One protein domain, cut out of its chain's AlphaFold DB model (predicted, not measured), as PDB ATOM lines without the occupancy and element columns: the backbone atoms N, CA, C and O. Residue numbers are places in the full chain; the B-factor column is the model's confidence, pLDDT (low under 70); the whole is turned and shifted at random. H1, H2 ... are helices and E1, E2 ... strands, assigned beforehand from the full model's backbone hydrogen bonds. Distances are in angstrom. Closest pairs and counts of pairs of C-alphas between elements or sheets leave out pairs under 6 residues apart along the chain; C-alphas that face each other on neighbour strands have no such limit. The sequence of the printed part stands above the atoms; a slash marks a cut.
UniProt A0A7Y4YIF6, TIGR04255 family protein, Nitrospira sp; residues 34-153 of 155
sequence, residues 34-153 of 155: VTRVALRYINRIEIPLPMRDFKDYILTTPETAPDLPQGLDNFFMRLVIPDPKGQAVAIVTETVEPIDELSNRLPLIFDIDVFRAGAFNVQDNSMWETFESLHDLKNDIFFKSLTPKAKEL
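This is residues 34 to 153 of the 155 residues of the protein "TIGR04255 family protein" of Nitrospira sp (UniProt A0A7Y4YIF6). A long, twisted antiparallel sheet, E1 - E4 - E3 - E2, has H1 along one face, making two layers; short H2 only grazes it, and a long loop, residues 49 to 75, links E1 to E2. The 120 printed residues, mixed in class, run E1 E2 E3 E4 H1 H2: a Greek key, the meander E2 E3 E4 with E1 beside E4. The whole is loose, radius of gyration of the C-alphas 17.1 A, spanning 53 by 31 by 24 A.

E1, residues 34 to 48, is antiparallel to E4, residues 105 to 120; N 41 and O 112, 2.9 A apart, are within hydrogen-bond range. E2, residues 76 to 83, and E3, residues 88 to 96, form a hairpin, with N 79 and O 92 at 2.8 A. E3 and E4 form another, with N 91 and O 113 at 2.7 A. H1, residues 126 to 145, is over E1, E4 and E3, its height over the sheet 8.5 A; its closest C-alphas to E4 are Leu 134 and Val 114, 6.1 A. H2, residues 148 to 153, is close to H1 but not clearly touching, C-alphas 143 and 151 being 7.9 A apart. Every O i to N i+4 pair is within range in H1, 1 of 2 in H2.

E1, 42.4 A long, begins at C-alpha 34 (17.245, -34.925, 45.380); E4 spans 43.2 A, H1 28.3 A. H2 ends at C-alpha 153 (-13.518, -23.299, 27.820).

The printed part has no cut, and no printed residue is under pLDDT 70.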
ATOM      1  N   VAL A  34      18.058 -35.186  46.571       97.00
ATOM      2  CA  VAL A  34      17.245 -34.925  45.380       97.00
ATOM      3  C   VAL A  34      17.945 -33.840  44.576       97.00
ATOM      4  O   VAL A  34      18.336 -32.824  45.136       97.00
ATOM      5  N   THR A  35      18.117 -34.054  43.271       96.81
ATOM      6  CA  THR A  35      18.877 -33.146  42.388       96.81
ATOM      7  C   THR A  35      17.996 -32.268  41.498       96.81
ATOM      8  O   THR A  35      18.470 -31.304  40.890       96.81
ATOM      9  N   ARG A  36      16.709 -32.610  41.381       96.88
ATOM     10  CA  ARG A  36      15.718 -31.876  40.593       96.88
ATOM     11  C   ARG A  36      14.315 -32.171  41.101       96.88
ATOM     12  O   ARG A  36      13.974 -33.325  41.347       96.88
ATOM     13  N   VAL A  37      13.499 -31.129  41.157       97.62
ATOM     14  CA  VAL A  37      12.065 -31.198  41.462       97.62
ATOM     15  C   VAL A  37      11.304 -30.544  40.316       97.62
ATOM     16  O   VAL A  37      11.760 -29.533  39.776       97.62
ATOM     17  N   ALA A  38      10.209 -31.159  39.871       98.31
ATOM     18  CA  ALA A  38       9.509 -30.738  38.661       98.31
ATOM     19  C   ALA A  38       8.012 -31.052  38.706       98.31
ATOM     20  O   ALA A  38       7.619 -32.112  39.196       98.31
ATOM     21  N   LEU A  39       7.203 -30.167  38.126       98.44
ATOM     22  CA  LEU A  39       5.787 -30.384  37.847       98.44
ATOM     23  C   LEU A  39       5.529 -30.215  36.358       98.44
ATOM     24  O   LEU A  39       5.993 -29.256  35.750       98.44
ATOM     25  N   ARG A  40       4.732 -31.121  35.791       98.31
ATOM     26  CA  ARG A  40       4.346 -31.064  34.384       98.31
ATOM     27  C   ARG A  40       2.839 -31.169  34.229       98.31
ATOM     28  O   ARG A  40       2.221 -32.073  34.787       98.31
ATOM     29  N   TYR A  41       2.273 -30.260  33.447       97.69
ATOM     30  CA  TYR A  41       0.856 -30.217  33.123       97.69
ATOM     31  C   TYR A  41       0.688 -30.197  31.613       97.69
ATOM     32  O   TYR A  41       1.000 -29.204  30.962       97.69
ATOM     33  N   ILE A  42       0.160 -31.295  31.080       96.94
ATOM     34  CA  ILE A  42      -0.147 -31.443  29.660       96.94
ATOM     35  C   ILE A  42      -1.621 -31.081  29.485       96.94
ATOM     36  O   ILE A  42      -2.504 -31.878  29.808       96.94
ATOM     37  N   ASN A  43      -1.896 -29.858  29.031       95.81
ATOM     38  CA  ASN A  43      -3.261 -29.377  28.845       95.81
ATOM     39  C   ASN A  43      -3.684 -29.614  27.394       95.81
ATOM     40  O   ASN A  43      -3.086 -29.054  26.482       95.81
ATOM     41  N   ARG A  44      -4.730 -30.417  27.180       95.00
ATOM     42  CA  ARG A  44      -5.406 -30.525  25.881       95.00
ATOM     43  C   ARG A  44      -6.577 -29.547  25.866       95.00
ATOM     44  O   ARG A  44      -7.516 -29.712  26.645       95.00
ATOM     45  N   ILE A  45      -6.482 -28.513  25.039       94.81
ATOM     46  CA  ILE A  45      -7.463 -27.433  24.923       94.81
ATOM     47  C   ILE A  45      -8.259 -27.647  23.639       94.81
ATOM     48  O   ILE A  45      -7.714 -27.586  22.542       94.81
ATOM     49  N   GLU A  46      -9.561 -27.876  23.783       94.12
ATOM     50  CA  GLU A  46     -10.462 -28.104  22.652       94.12
ATOM     51  C   GLU A  46     -10.963 -26.777  22.065       94.12
ATOM     52  O   GLU A  46     -12.000 -26.255  22.490       94.12
ATOM     53  N   ILE A  47     -10.253 -26.220  21.086       94.06
ATOM     54  CA  ILE A  47     -10.622 -24.942  20.465       94.06
ATOM     55  C   ILE A  47     -11.777 -25.159  19.467       94.06
ATOM     56  O   ILE A  47     -11.620 -25.940  18.531       94.06
ATOM     57  N   PRO A  48     -12.942 -24.500  19.619       93.69
ATOM     58  CA  PRO A  48     -14.052 -24.634  18.670       93.69
ATOM     59  C   PRO A  48     -13.715 -24.100  17.270       93.69
ATOM     60  O   PRO A  48     -13.133 -23.020  17.150       93.69
ATOM     61  N   LEU A  49     -14.151 -24.811  16.225       90.69
ATOM     62  CA  LEU A  49     -14.048 -24.383  14.827       90.69
ATOM     63  C   LEU A  49     -15.403 -23.865  14.277       90.69
ATOM     64  O   LEU A  49     -16.461 -24.294  14.747       90.69
ATOM     65  N   PRO A  50     -15.408 -22.952  13.281       89.50
ATOM     66  CA  PRO A  50     -14.237 -22.282  12.723       89.50
ATOM     67  C   PRO A  50     -13.658 -21.260  13.710       89.50
ATOM     68  O   PRO A  50     -14.383 -20.528  14.384       89.50
ATOM     69  N   MET A  51     -12.332 -21.192  13.762       88.25
ATOM     70  CA  MET A  51     -11.603 -20.145  14.475       88.25
ATOM     71  C   MET A  51     -10.992 -19.174  13.471       88.25
ATOM     72  O   MET A  51     -10.662 -19.558  12.351       88.25
ATOM     73  N   ARG A  52     -10.841 -17.910  13.870       85.38
ATOM     74  CA  ARG A  52     -10.216 -16.891  13.024       85.38
ATOM     75  C   ARG A  52      -8.694 -16.919  13.138       85.38
ATOM     76  O   ARG A  52      -8.013 -16.817  12.130       85.38
ATOM     77  N   ASP A  53      -8.191 -17.015  14.366       86.75
ATOM     78  CA  ASP A  53      -6.766 -16.945  14.690       86.75
ATOM     79  C   ASP A  53      -6.504 -17.687  16.015       86.75
ATOM     80  O   ASP A  53      -7.343 -17.654  16.923       86.75
ATOM     81  N   PHE A  54      -5.344 -18.334  16.152       88.38
ATOM     82  CA  PHE A  54      -4.870 -18.915  17.416       88.38
ATOM     83  C   PHE A  54      -4.772 -17.866  18.521       88.38
ATOM     84  O   PHE A  54      -5.071 -18.165  19.682       88.38
ATOM     85  N   LYS A  55      -4.462 -16.620  18.146       90.44
ATOM     86  CA  LYS A  55      -4.385 -15.468  19.051       90.44
ATOM     87  C   LYS A  55      -5.702 -15.115  19.732       90.44
ATOM     88  O   LYS A  55      -5.698 -14.436  20.756       90.44
ATOM     89  N   ASP A  56      -6.832 -15.608  19.223       92.88
ATOM     90  CA  ASP A  56      -8.110 -15.477  19.922       92.88
ATOM     91  C   ASP A  56      -8.140 -16.317  21.221       92.88
ATOM     92  O   ASP A  56      -8.969 -16.052  22.094       92.88
ATOM     93  N   TYR A  57      -7.253 -17.310  21.371       94.81
ATOM     94  CA  TYR A  57      -7.231 -18.263  22.487       94.81
ATOM     95  C   TYR A  57      -5.916 -18.247  23.283       94.81
ATOM     96  O   TYR A  57      -5.957 -18.208  24.516       94.81
ATOM     97  N   ILE A  58      -4.765 -18.229  22.608       94.69
ATOM     98  CA  ILE A  58      -3.433 -18.234  23.230       94.69
ATOM     99  C   ILE A  58      -2.683 -16.961  22.848       94.69
ATOM    100  O   ILE A  58      -2.684 -16.557  21.695       94.69
ATOM    101  N   LEU A  59      -2.029 -16.320  23.812       95.12
ATOM    102  CA  LEU A  59      -1.318 -15.054  23.613       95.12
ATOM    103  C   LEU A  59       0.099 -15.224  23.059       95.12
ATOM    104  O   LEU A  59       0.677 -14.268  22.552       95.12
ATOM    105  N   THR A  60       0.668 -16.419  23.180       91.00
ATOM    106  CA  THR A  60       1.980 -16.769  22.635       91.00
ATOM    107  C   THR A  60       1.763 -17.789  21.533       91.00
ATOM    108  O   THR A  60       1.340 -18.890  21.825       91.00
ATOM    109  N   THR A  61       1.984 -17.425  20.274       89.19
ATOM    110  CA  THR A  61       1.801 -18.326  19.125       89.19
ATOM    111  C   THR A  61       2.913 -18.060  18.114       89.19
ATOM    112  O   THR A  61       3.425 -16.936  18.070       89.19
ATOM    113  N   PRO A  62       3.297 -19.036  17.274       89.44
ATOM    114  CA  PRO A  62       4.181 -18.748  16.150       89.44
ATOM    115  C   PRO A  62       3.518 -17.764  15.174       89.44
ATOM    116  O   PRO A  62       2.299 -17.767  15.001       89.44
ATOM    117  N   GLU A  63       4.335 -16.935  14.525       87.81
ATOM    118  CA  GLU A  63       3.907 -16.034  13.453       87.81
ATOM    119  C   GLU A  63       4.560 -16.443  12.132       87.81
ATOM    120  O   GLU A  63       5.750 -16.764  12.080       87.81
ATOM    121  N   THR A  64       3.783 -16.415  11.053       89.19
ATOM    122  CA  THR A  64       4.290 -16.540   9.684       89.19
ATOM    123  C   THR A  64       4.637 -15.165   9.125       89.19
ATOM    124  O   THR A  64       4.010 -14.169   9.475       89.19
ATOM    125  N   ALA A  65       5.626 -15.090   8.229       91.88
ATOM    126  CA  ALA A  65       5.967 -13.830   7.567       91.88
ATOM    127  C   ALA A  65       4.732 -13.232   6.849       91.88
ATOM    128  O   ALA A  65       3.940 -14.008   6.306       91.88
ATOM    129  N   PRO A  66       4.561 -11.894   6.805       89.06
ATOM    130  CA  PRO A  66       3.318 -11.260   6.340       89.06
ATOM    131  C   PRO A  66       2.848 -11.660   4.933       89.06
ATOM    132  O   PRO A  66       1.647 -11.722   4.692       89.06
ATOM    133  N   ASP A  67       3.777 -11.974   4.026       93.56
ATOM    134  CA  ASP A  67       3.475 -12.300   2.623       93.56
ATOM    135  C   ASP A  67       3.219 -13.800   2.370       93.56
ATOM    136  O   ASP A  67       3.001 -14.219   1.232       93.56
ATOM    137  N   LEU A  68       3.259 -14.634   3.416       89.69
ATOM    138  CA  LEU A  68       2.947 -16.064   3.336       89.69
ATOM    139  C   LEU A  68       1.471 -16.339   3.663       89.69
ATOM    140  O   LEU A  68       0.801 -15.509   4.283       89.69
ATOM    141  N   PRO A  69       0.940 -17.524   3.310       85.88
ATOM    142  CA  PRO A  69      -0.319 -17.994   3.877       85.88
ATOM    143  C   PRO A  69      -0.252 -17.988   5.411       85.88
ATOM    144  O   PRO A  69       0.656 -18.573   5.993       85.88
ATOM    145  N   GLN A  70      -1.215 -17.323   6.055       80.44
ATOM    146  CA  GLN A  70      -1.226 -17.124   7.513       80.44
ATOM    147  C   GLN A  70      -1.875 -18.281   8.291       80.44
ATOM    148  O   GLN A  70      -1.852 -18.304   9.518       80.44
ATOM    149  N   GLY A  71      -2.490 -19.235   7.588       78.31
ATOM    150  CA  GLY A  71      -3.079 -20.417   8.207       78.31
ATOM    151  C   GLY A  71      -2.000 -21.411   8.628       78.31
ATOM    152  O   GLY A  71      -1.177 -21.810   7.806       78.31
ATOM    153  N   LEU A  72      -2.035 -21.838   9.889       79.62
ATOM    154  CA  LEU A  72      -1.192 -22.916  10.400       79.62
ATOM    155  C   LEU A  72      -2.030 -24.184  10.551       79.62
ATOM    156  O   LEU A  72      -2.906 -24.246  11.409       79.62
ATOM    157  N   ASP A  73      -1.744 -25.181   9.716       80.94
ATOM    158  CA  ASP A  73      -2.336 -26.521   9.829       80.94
ATOM    159  C   ASP A  73      -1.691 -27.319  10.972       80.94
ATOM    160  O   ASP A  73      -2.370 -27.977  11.753       80.94
ATOM    161  N   ASN A  74      -0.368 -27.196  11.122       87.12
ATOM    162  CA  ASN A  74       0.389 -27.790  12.215       87.12
ATOM    163  C   ASN A  74       1.596 -26.922  12.593       87.12
ATOM    164  O   ASN A  74       2.175 -26.239  11.745       87.12
ATOM    165  N   PHE A  75       2.007 -26.970  13.859       91.69
ATOM    166  CA  PHE A  75       3.229 -26.332  14.339       91.69
ATOM    167  C   PHE A  75       3.764 -27.015  15.600       91.69
ATOM    168  O   PHE A  75       3.047 -27.720  16.309       91.69
ATOM    169  N   PHE A  76       5.038 -26.765  15.897       95.06
ATOM    170  CA  PHE A  76       5.662 -27.113  17.166       95.06
ATOM    171  C   PHE A  76       6.471 -25.914  17.653       95.06
ATOM    172  O   PHE A  76       7.417 -25.484  16.992       95.06
ATOM    173  N   MET A  77       6.107 -25.382  18.813       96.00
ATOM    174  CA  MET A  77       6.809 -24.281  19.461       96.00
ATOM    175  C   MET A  77       7.258 -24.723  20.849       96.00
ATOM    176  O   MET A  77       6.473 -25.275  21.612       96.00
ATOM    177  N   ARG A  78       8.529 -24.476  21.184       97.88
ATOM    178  CA  ARG A  78       9.092 -24.765  22.505       97.88
ATOM    179  C   ARG A  78       9.826 -23.548  23.041       97.88
ATOM    180  O   ARG A  78      10.799 -23.097  22.443       97.88
ATOM    181  N   LEU A  79       9.390 -23.064  24.194       97.62
ATOM    182  CA  LEU A  79       9.947 -21.905  24.880       97.62
ATOM    183  C   LEU A  79      10.597 -22.353  26.184       97.62
ATOM    184  O   LEU A  79      10.000 -23.106  26.948       97.62
ATOM    185  N   VAL A  80      11.818 -21.886  26.440       98.25
ATOM    186  CA  VAL A  80      12.512 -22.079  27.719       98.25
ATOM    187  C   VAL A  80      12.525 -20.737  28.435       98.25
ATOM    188  O   VAL A  80      13.205 -19.807  28.009       98.25
ATOM    189  N   ILE A  81      11.742 -20.634  29.502       97.50
ATOM    190  CA  ILE A  81      11.487 -19.397  30.233       97.50
ATOM    191  C   ILE A  81      12.178 -19.507  31.599       97.50
ATOM    192  O   ILE A  81      11.728 -20.280  32.448       97.50
ATOM    193  N   PRO A  82      13.286 -18.785  31.833       97.56
ATOM    194  CA  PRO A  82      13.907 -18.747  33.149       97.56
ATOM    195  C   PRO A  82      13.046 -17.937  34.128       97.56
ATOM    196  O   PRO A  82      12.561 -16.859  33.785       97.56
ATOM    197  N   ASP A  83      12.925 -18.416  35.367       96.69
ATOM    198  CA  ASP A  83      12.406 -17.656  36.509       96.69
ATOM    199  C   ASP A  83      13.527 -17.461  37.547       96.69
ATOM    200  O   ASP A  83      13.723 -18.293  38.442       96.69
ATOM    201  N   PRO A  84      14.292 -16.354  37.453       93.75
ATOM    202  CA  PRO A  84      15.376 -16.080  38.387       93.75
ATOM    203  C   PRO A  84      14.907 -15.917  39.836       93.75
ATOM    204  O   PRO A  84      15.687 -16.186  40.746       93.75
ATOM    205  N   LYS A  85      13.656 -15.482  40.064       90.62
ATOM    206  CA  LYS A  85      13.130 -15.243  41.416       90.62
ATOM    207  C   LYS A  85      12.864 -16.560  42.138       90.62
ATOM    208  O   LYS A  85      13.307 -16.719  43.271       90.62
ATOM    209  N   GLY A  86      12.201 -17.505  41.472       90.25
ATOM    210  CA  GLY A  86      11.968 -18.854  41.991       90.25
ATOM    211  C   GLY A  86      13.161 -19.804  41.839       90.25
ATOM    212  O   GLY A  86      13.085 -20.951  42.277       90.25
ATOM    213  N   GLN A  87      14.258 -19.351  41.214       96.12
ATOM    214  CA  GLN A  87      15.387 -20.195  40.796       96.12
ATOM    215  C   GLN A  87      14.924 -21.409  39.976       96.12
ATOM    216  O   GLN A  87      15.448 -22.514  40.116       96.12
ATOM    217  N   ALA A  88      13.912 -21.202  39.140       98.25
ATOM    218  CA  ALA A  88      13.244 -22.239  38.377       98.25
ATOM    219  C   ALA A  88      13.380 -21.986  36.873       98.25
ATOM    220  O   ALA A  88      13.793 -20.919  36.414       98.25
ATOM    221  N   VAL A  89      13.029 -22.997  36.092       98.62
ATOM    222  CA  VAL A  89      12.917 -22.922  34.640       98.62
ATOM    223  C   VAL A  89      11.579 -23.522  34.251       98.62
ATOM    224  O   VAL A  89      11.223 -24.604  34.716       98.62
ATOM    225  N   ALA A  90      10.856 -22.830  33.380       98.62
ATOM    226  CA  ALA A  90       9.688 -23.362  32.711       98.62
ATOM    227  C   ALA A  90      10.023 -23.720  31.263       98.62
ATOM    228  O   ALA A  90      10.721 -22.987  30.565       98.62
ATOM    229  N   ILE A  91       9.504 -24.845  30.799       98.69
ATOM    230  CA  ILE A  91       9.504 -25.255  29.405       98.69
ATOM    231  C   ILE A  91       8.044 -25.309  28.982       98.69
ATOM    232  O   ILE A  91       7.277 -26.125  29.489       98.69
ATOM    233  N   VAL A  92       7.677 -24.437  28.052       98.44
ATOM    234  CA  VAL A  92       6.337 -24.386  27.469       98.44
ATOM    235  C   VAL A  92       6.414 -24.967  26.070       98.44
ATOM    236  O   VAL A  92       7.226 -24.516  25.264       98.44
ATOM    237  N   THR A  93       5.606 -25.984  25.799       98.31
ATOM    238  CA  THR A  93       5.499 -26.612  24.482       98.31
ATOM    239  C   THR A  93       4.075 -26.478  23.967       98.31
ATOM    240  O   THR A  93       3.121 -26.831  24.661       98.31
ATOM    241  N   GLU A  94       3.949 -25.989  22.740       96.94
ATOM    242  CA  GLU A  94       2.683 -25.804  22.039       96.94
ATOM    243  C   GLU A  94       2.700 -26.536  20.702       96.94
ATOM    244  O   GLU A  94       3.654 -26.420  19.926       96.94
ATOM    245  N   THR A  95       1.647 -27.305  20.441       96.06
ATOM    246  CA  THR A  95       1.439 -28.015  19.174       96.06
ATOM    247  C   THR A  95      -0.038 -28.358  18.999       96.06
ATOM    248  O   THR A  95      -0.809 -28.263  19.954       96.06
ATOM    249  N   VAL A  96      -0.448 -28.759  17.800       93.94
ATOM    250  CA  VAL A  96      -1.816 -29.208  17.517       93.94
ATOM    251  C   VAL A  96      -1.819 -30.696  17.181       93.94
ATOM    252  O   VAL A  96      -0.910 -31.201  16.523       93.94
ATOM    253  N   GLU A  97      -2.829 -31.414  17.659       91.94
ATOM    254  CA  GLU A  97      -3.089 -32.786  17.215       91.94
ATOM    255  C   GLU A  97      -3.978 -32.782  15.957       91.94
ATOM    256  O   GLU A  97      -4.671 -31.794  15.693       91.94
ATOM    257  N   PRO A  98      -4.001 -33.885  15.183       86.75
ATOM    258  CA  PRO A  98      -4.931 -34.033  14.071       86.75
ATOM    259  C   PRO A  98      -6.380 -33.777  14.500       86.75
ATOM    260  O   PRO A  98      -6.835 -34.277  15.533       86.75
ATOM    261  N   ILE A  99      -7.100 -33.003  13.690       84.38
ATOM    262  CA  ILE A  99      -8.515 -32.707  13.910       84.38
ATOM    263  C   ILE A  99      -9.321 -33.990  13.691       84.38
ATOM    264  O   ILE A  99      -9.218 -34.631  12.647       84.38
ATOM    265  N   ASP A 100     -10.164 -34.335  14.662       83.31
ATOM    266  CA  ASP A 100     -11.257 -35.277  14.434       83.31
ATOM    267  C   ASP A 100     -12.386 -34.523  13.723       83.31
ATOM    268  O   ASP A 100     -13.005 -33.631  14.319       83.31
ATOM    269  N   GLU A 101     -12.642 -34.863  12.456       77.94
ATOM    270  CA  GLU A 101     -13.651 -34.217  11.604       77.94
ATOM    271  C   GLU A 101     -15.050 -34.204  12.242       77.94
ATOM    272  O   GLU A 101     -15.834 -33.286  11.999       77.94
ATOM    273  N   LEU A 102     -15.358 -35.172  13.113       82.50
ATOM    274  CA  LEU A 102     -16.646 -35.255  13.806       82.50
ATOM    275  C   LEU A 102     -16.754 -34.280  14.988       82.50
ATOM    276  O   LEU A 102     -17.859 -33.946  15.417       82.50
ATOM    277  N   SER A 103     -15.622 -33.827  15.532       83.56
ATOM    278  CA  SER A 103     -15.572 -33.023  16.759       83.56
ATOM    279  C   SER A 103     -15.765 -31.523  16.528       83.56
ATOM    280  O   SER A 103     -16.106 -30.799  17.468       83.56
ATOM    281  N   ASN A 104     -15.531 -31.050  15.295       90.38
ATOM    282  CA  ASN A 104     -15.466 -29.629  14.932       90.38
ATOM    283  C   ASN A 104     -14.621 -28.796  15.926       90.38
ATOM    284  O   ASN A 104     -14.956 -27.659  16.279       90.38
ATOM    285  N   ARG A 105     -13.545 -29.404  16.442       92.44
ATOM    286  CA  ARG A 105     -12.646 -28.833  17.445       92.44
ATOM    287  C   ARG A 105     -11.200 -29.096  17.052       92.44
ATOM    288  O   ARG A 105     -10.856 -30.187  16.609       92.44
ATOM    289  N   LEU A 106     -10.362 -28.086  17.244       92.31
ATOM    290  CA  LEU A 106      -8.920 -28.185  17.110       92.31
ATOM    291  C   LEU A 106      -8.312 -28.521  18.482       92.31
ATOM    292  O   LEU A 106      -8.401 -27.697  19.401       92.31
ATOM    293  N   PRO A 107      -7.695 -29.699  18.643       94.38
ATOM    294  CA  PRO A 107      -7.001 -30.063  19.870       94.38
ATOM    295  C   PRO A 107      -5.628 -29.389  19.946       94.38
ATOM    296  O   PRO A 107      -4.652 -29.841  19.347       94.38
ATOM    297  N   LEU A 108      -5.540 -28.308  20.719       94.81
ATOM    298  CA  LEU A 108      -4.271 -27.662  21.035       94.81
ATOM    299  C   LEU A 108      -3.654 -28.309  22.280       94.81
ATOM    300  O   LEU A 108      -4.263 -28.331  23.351       94.81
ATOM    301  N   ILE A 109      -2.418 -28.778  22.162       96.81
ATOM    302  CA  ILE A 109      -1.608 -29.230  23.289       96.81
ATOM    303  C   ILE A 109      -0.810 -28.052  23.827       96.81
ATOM    304  O   ILE A 109       0.019 -27.479  23.126       96.81
ATOM    305  N   PHE A 110      -1.050 -27.729  25.094       97.44
ATOM    306  CA  PHE A 110      -0.344 -26.710  25.855       97.44
ATOM    307  C   PHE A 110       0.318 -27.356  27.075       97.44
ATOM    308  O   PHE A 110      -0.294 -27.542  28.133       97.44
ATOM    309  N   ASP A 111       1.568 -27.769  26.894       98.31
ATOM    310  CA  ASP A 111       2.364 -28.508  27.870       98.31
ATOM    311  C   ASP A 111       3.311 -27.572  28.621       98.31
ATOM    312  O   ASP A 111       4.127 -26.877  28.019       98.31
ATOM    313  N   ILE A 112       3.193 -27.561  29.946       98.62
ATOM    314  CA  ILE A 112       3.989 -26.723  30.841       98.62
ATOM    315  C   ILE A 112       4.774 -27.643  31.779       98.62
ATOM    316  O   ILE A 112       4.180 -28.264  32.662       98.62
ATOM    317  N   ASP A 113       6.095 -27.701  31.615       98.69
ATOM    318  CA  ASP A 113       7.043 -28.353  32.531       98.69
ATOM    319  C   ASP A 113       7.815 -27.278  33.300       98.69
ATOM    320  O   ASP A 113       8.606 -26.540  32.721       98.69
ATOM    321  N   VAL A 114       7.587 -27.174  34.604       98.81
ATOM    322  CA  VAL A 114       8.310 -26.265  35.496       98.81
ATOM    323  C   VAL A 114       9.199 -27.073  36.421       98.81
ATOM    324  O   VAL A 114       8.770 -28.062  37.014       98.81
ATOM    325  N   PHE A 115      10.449 -26.657  36.581       98.69
ATOM    326  CA  PHE A 115      11.381 -27.374  37.436       98.69
ATOM    327  C   PHE A 115      12.432 -26.478  38.063       98.69
ATOM    328  O   PHE A 115      12.792 -25.426  37.540       98.69
ATOM    329  N   ARG A 116      12.994 -26.968  39.164       98.31
ATOM    330  CA  ARG A 116      14.182 -26.416  39.802       98.31
ATOM    331  C   ARG A 116      15.217 -27.520  39.950       98.31
ATOM    332  O   ARG A 116      14.934 -28.583  40.503       98.31
ATOM    333  N   ALA A 117      16.404 -27.275  39.410       96.88
ATOM    334  CA  ALA A 117      17.570 -28.114  39.643       96.88
ATOM    335  C   ALA A 117      18.326 -27.589  40.869       96.88
ATOM    336  O   ALA A 117      18.415 -26.380  41.077       96.88
ATOM    337  N   GLY A 118      18.856 -28.493  41.682       94.00
ATOM    338  CA  GLY A 118      19.537 -28.147  42.925       94.00
ATOM    339  C   GLY A 118      19.584 -29.332  43.874       94.00
ATOM    340  O   GLY A 118      18.868 -30.308  43.675       94.00
ATOM    341  N   ALA A 119      20.440 -29.255  44.888       95.06
ATOM    342  CA  ALA A 119      20.498 -30.267  45.933       95.06
ATOM    343  C   ALA A 119      19.446 -29.960  47.003       95.06
ATOM    344  O   ALA A 119      19.508 -28.915  47.649       95.06
ATOM    345  N   PHE A 120      18.513 -30.883  47.202       96.38
ATOM    346  CA  PHE A 120      17.547 -30.842  48.294       96.38
ATOM    347  C   PHE A 120      17.860 -31.966  49.276       96.38
ATOM    348  O   PHE A 120      18.227 -33.083  48.874       96.38
ATOM    349  N   ASN A 121      17.734 -31.668  50.569       94.56
ATOM    350  CA  ASN A 121      17.875 -32.676  51.603       94.56
ATOM    351  C   ASN A 121      16.590 -33.505  51.660       94.56
ATOM    352  O   ASN A 121      15.489 -32.985  51.758       94.56
ATOM    353  N   VAL A 122      16.744 -34.823  51.618       93.88
ATOM    354  CA  VAL A 122      15.632 -35.780  51.617       93.88
ATOM    355  C   VAL A 122      14.775 -35.693  52.888       93.88
ATOM    356  O   VAL A 122      13.604 -36.063  52.855       93.88
ATOM    357  N   GLN A 123      15.357 -35.216  53.992       88.44
ATOM    358  CA  GLN A 123      14.700 -35.109  55.296       88.44
ATOM    359  C   GLN A 123      14.038 -33.748  55.544       88.44
ATOM    360  O   GLN A 123      13.310 -33.608  56.525       88.44
ATOM    361  N   ASP A 124      14.313 -32.739  54.711       89.31
ATOM    362  CA  ASP A 124      13.744 -31.405  54.890       89.31
ATOM    363  C   ASP A 124      12.478 -31.195  54.047       89.31
ATOM    364  O   ASP A 124      12.123 -31.987  53.171       89.31
ATOM    365  N   ASN A 125      11.774 -30.103  54.339       92.81
ATOM    366  CA  ASN A 125      10.549 -29.742  53.636       92.81
ATOM    367  C   ASN A 125      10.796 -28.855  52.399       92.81
ATOM    368  O   ASN A 125       9.847 -28.485  51.708       92.81
ATOM    369  N   SER A 126      12.055 -28.524  52.083       93.81
ATOM    370  CA  SER A 126      12.407 -27.530  51.055       93.81
ATOM    371  C   SER A 126      11.969 -27.958  49.652       93.81
ATOM    372  O   SER A 126      11.572 -27.132  48.824       93.81
ATOM    373  N   MET A 127      11.989 -29.267  49.387       95.56
ATOM    374  CA  MET A 127      11.455 -29.846  48.158       95.56
ATOM    375  C   MET A 127       9.950 -29.571  48.016       95.56
ATOM    376  O   MET A 127       9.502 -29.198  46.935       95.56
ATOM    377  N   TRP A 128       9.177 -29.732  49.092       96.50
ATOM    378  CA  TRP A 128       7.724 -29.544  49.075       96.50
ATOM    379  C   TRP A 128       7.339 -28.072  48.954       96.50
ATOM    380  O   TRP A 128       6.479 -27.734  48.149       96.50
ATOM    381  N   GLU A 129       8.054 -27.180  49.637       96.19
ATOM    382  CA  GLU A 129       7.925 -25.727  49.444       96.19
ATOM    383  C   GLU A 129       8.259 -25.308  48.003       96.19
ATOM    384  O   GLU A 129       7.615 -24.430  47.417       96.19
ATOM    385  N   THR A 130       9.237 -25.980  47.388       97.12
ATOM    386  CA  THR A 130       9.555 -25.766  45.974       97.12
ATOM    387  C   THR A 130       8.428 -26.264  45.069       97.12
ATOM    388  O   THR A 130       8.119 -25.591  44.090       97.12
ATOM    389  N   PHE A 131       7.772 -27.385  45.382       97.94
ATOM    390  CA  PHE A 131       6.599 -27.832  44.626       97.94
ATOM    391  C   PHE A 131       5.454 -26.814  44.659       97.94
ATOM    392  O   PHE A 131       4.858 -26.581  43.612       97.94
ATOM    393  N   GLU A 132       5.188 -26.164  45.795       97.94
ATOM    394  CA  GLU A 132       4.189 -25.083  45.866       97.94
ATOM    395  C   GLU A 132       4.568 -23.903  44.963       97.94
ATOM    396  O   GLU A 132       3.776 -23.458  44.137       97.94
ATOM    397  N   SER A 133       5.826 -23.463  45.038       97.75
ATOM    398  CA  SER A 133       6.318 -22.353  44.211       97.75
ATOM    399  C   SER A 133       6.247 -22.675  42.711       97.75
ATOM    400  O   SER A 133       5.882 -21.831  41.892       97.75
ATOM    401  N   LEU A 134       6.572 -23.916  42.330       98.50
ATOM    402  CA  LEU A 134       6.441 -24.393  40.954       98.50
ATOM    403  C   LEU A 134       4.969 -24.480  40.527       98.50
ATOM    404  O   LEU A 134       4.651 -24.162  39.381       98.50
ATOM    405  N   HIS A 135       4.069 -24.884  41.424       98.25
ATOM    406  CA  HIS A 135       2.636 -24.917  41.146       98.25
ATOM    407  C   HIS A 135       2.103 -23.516  40.813       98.25
ATOM    408  O   HIS A 135       1.408 -23.349  39.803       98.25
ATOM    409  N   ASP A 136       2.505 -22.509  41.589       98.06
ATOM    410  CA  ASP A 136       2.167 -21.107  41.342       98.06
ATOM    411  C   ASP A 136       2.744 -20.609  40.013       98.06
ATOM    412  O   ASP A 136       1.999 -20.078  39.186       98.06
ATOM    413  N   LEU A 137       4.035 -20.854  39.747       98.38
ATOM    414  CA  LEU A 137       4.685 -20.474  38.486       98.38
ATOM    415  C   LEU A 137       3.971 -21.078  37.271       98.38
ATOM    416  O   LEU A 137       3.697 -20.385  36.289       98.38
ATOM    417  N   LYS A 138       3.636 -22.371  37.331       97.81
ATOM    418  CA  LYS A 138       2.876 -23.032  36.268       97.81
ATOM    419  C   LYS A 138       1.521 -22.358  36.084       97.81
ATOM    420  O   LYS A 138       1.119 -22.137  34.944       97.81
ATOM    421  N   ASN A 139       0.785 -22.087  37.164       97.56
ATOM    422  CA  ASN A 139      -0.542 -21.477  37.066       97.56
ATOM    423  C   ASN A 139      -0.453 -20.079  36.455       97.56
ATOM    424  O   ASN A 139      -1.255 -19.745  35.588       97.56
ATOM    425  N   ASP A 140       0.557 -19.309  36.843       97.50
ATOM    426  CA  ASP A 140       0.859 -18.014  36.253       97.50
ATOM    427  C   ASP A 140       1.081 -18.123  34.745       97.50
ATOM    428  O   ASP A 140       0.423 -17.412  33.989       97.50
ATOM    429  N   ILE A 141       1.938 -19.045  34.298       97.75
ATOM    430  CA  ILE A 141       2.162 -19.310  32.869       97.75
ATOM    431  C   ILE A 141       0.846 -19.679  32.192       97.75
ATOM    432  O   ILE A 141       0.476 -19.069  31.195       97.75
ATOM    433  N   PHE A 142       0.093 -20.622  32.757       97.50
ATOM    434  CA  PHE A 142      -1.166 -21.060  32.172       97.50
ATOM    435  C   PHE A 142      -2.150 -19.895  32.010       97.50
ATOM    436  O   PHE A 142      -2.578 -19.578  30.904       97.50
ATOM    437  N   PHE A 143      -2.484 -19.196  33.092       96.81
ATOM    438  CA  PHE A 143      -3.503 -18.150  33.059       96.81
ATOM    439  C   PHE A 143      -3.051 -16.872  32.349       96.81
ATOM    440  O   PHE A 143      -3.915 -16.150  31.843       96.81
ATOM    441  N   LYS A 144      -1.750 -16.568  32.310       96.75
ATOM    442  CA  LYS A 144      -1.215 -15.401  31.588       96.75
ATOM    443  C   LYS A 144      -0.970 -15.688  30.108       96.75
ATOM    444  O   LYS A 144      -0.915 -14.732  29.347       96.75
ATOM    445  N   SER A 145      -0.894 -16.953  29.692       97.06
ATOM    446  CA  SER A 145      -0.850 -17.330  28.274       97.06
ATOM    447  C   SER A 145      -2.232 -17.425  27.625       97.06
ATOM    448  O   SER A 145      -2.327 -17.315  26.408       97.06
ATOM    449  N   LEU A 146      -3.309 -17.611  28.396       97.06
ATOM    450  CA  LEU A 146      -4.672 -17.713  27.858       97.06
ATOM    451  C   LEU A 146      -5.387 -16.360  27.755       97.06
ATOM    452  O   LEU A 146      -5.384 -15.557  28.697       97.06
ATOM    453  N   THR A 147      -6.128 -16.158  26.663       97.38
ATOM    454  CA  THR A 147      -7.077 -15.043  26.538       97.38
ATOM    455  C   THR A 147      -8.294 -15.235  27.456       97.38
ATOM    456  O   THR A 147      -8.585 -16.357  27.890       97.38
ATOM    457  N   PRO A 148      -9.081 -14.176  27.737       96.62
ATOM    458  CA  PRO A 148     -10.375 -14.329  28.403       96.62
ATOM    459  C   PRO A 148     -11.295 -15.334  27.694       96.62
ATOM    460  O   PRO A 148     -11.907 -16.161  28.359       96.62
ATOM    461  N   LYS A 149     -11.319 -15.326  26.351       95.69
ATOM    462  CA  LYS A 149     -12.113 -16.255  25.531       95.69
ATOM    463  C   LYS A 149     -11.710 -17.714  25.759       95.69
ATOM    464  O   LYS A 149     -12.583 -18.563  25.894       95.69
ATOM    465  N   ALA A 150     -10.412 -18.015  25.834       95.94
ATOM    466  CA  ALA A 150      -9.950 -19.375  26.112       95.94
ATOM    467  C   ALA A 150     -10.294 -19.847  27.528       95.94
ATOM    468  O   ALA A 150     -10.599 -21.020  27.718       95.94
ATOM    469  N   LYS A 151     -10.290 -18.952  28.521       94.75
ATOM    470  CA  LYS A 151     -10.625 -19.306  29.911       94.75
ATOM    471  C   LYS A 151     -12.076 -19.771  30.074       94.75
ATOM    472  O   LYS A 151     -12.342 -20.591  30.945       94.75
ATOM    473  N   GLU A 152     -12.989 -19.308  29.220       95.00
ATOM    474  CA  GLU A 152     -14.384 -19.777  29.191       95.00
ATOM    475  C   GLU A 152     -14.514 -21.266  28.822       95.00
ATOM    476  O   GLU A 152     -15.520 -21.881  29.153       95.00
ATOM    477  N   LEU A 153     -13.500 -21.875  28.188       92.88
ATOM    478  CA  LEU A 153     -13.518 -23.299  27.820       92.88
ATOM    479  C   LEU A 153     -13.377 -24.249  29.023       92.88
ATOM    480  O   LEU A 153     -13.569 -25.452  28.867       92.88
TER     481      LEU A 153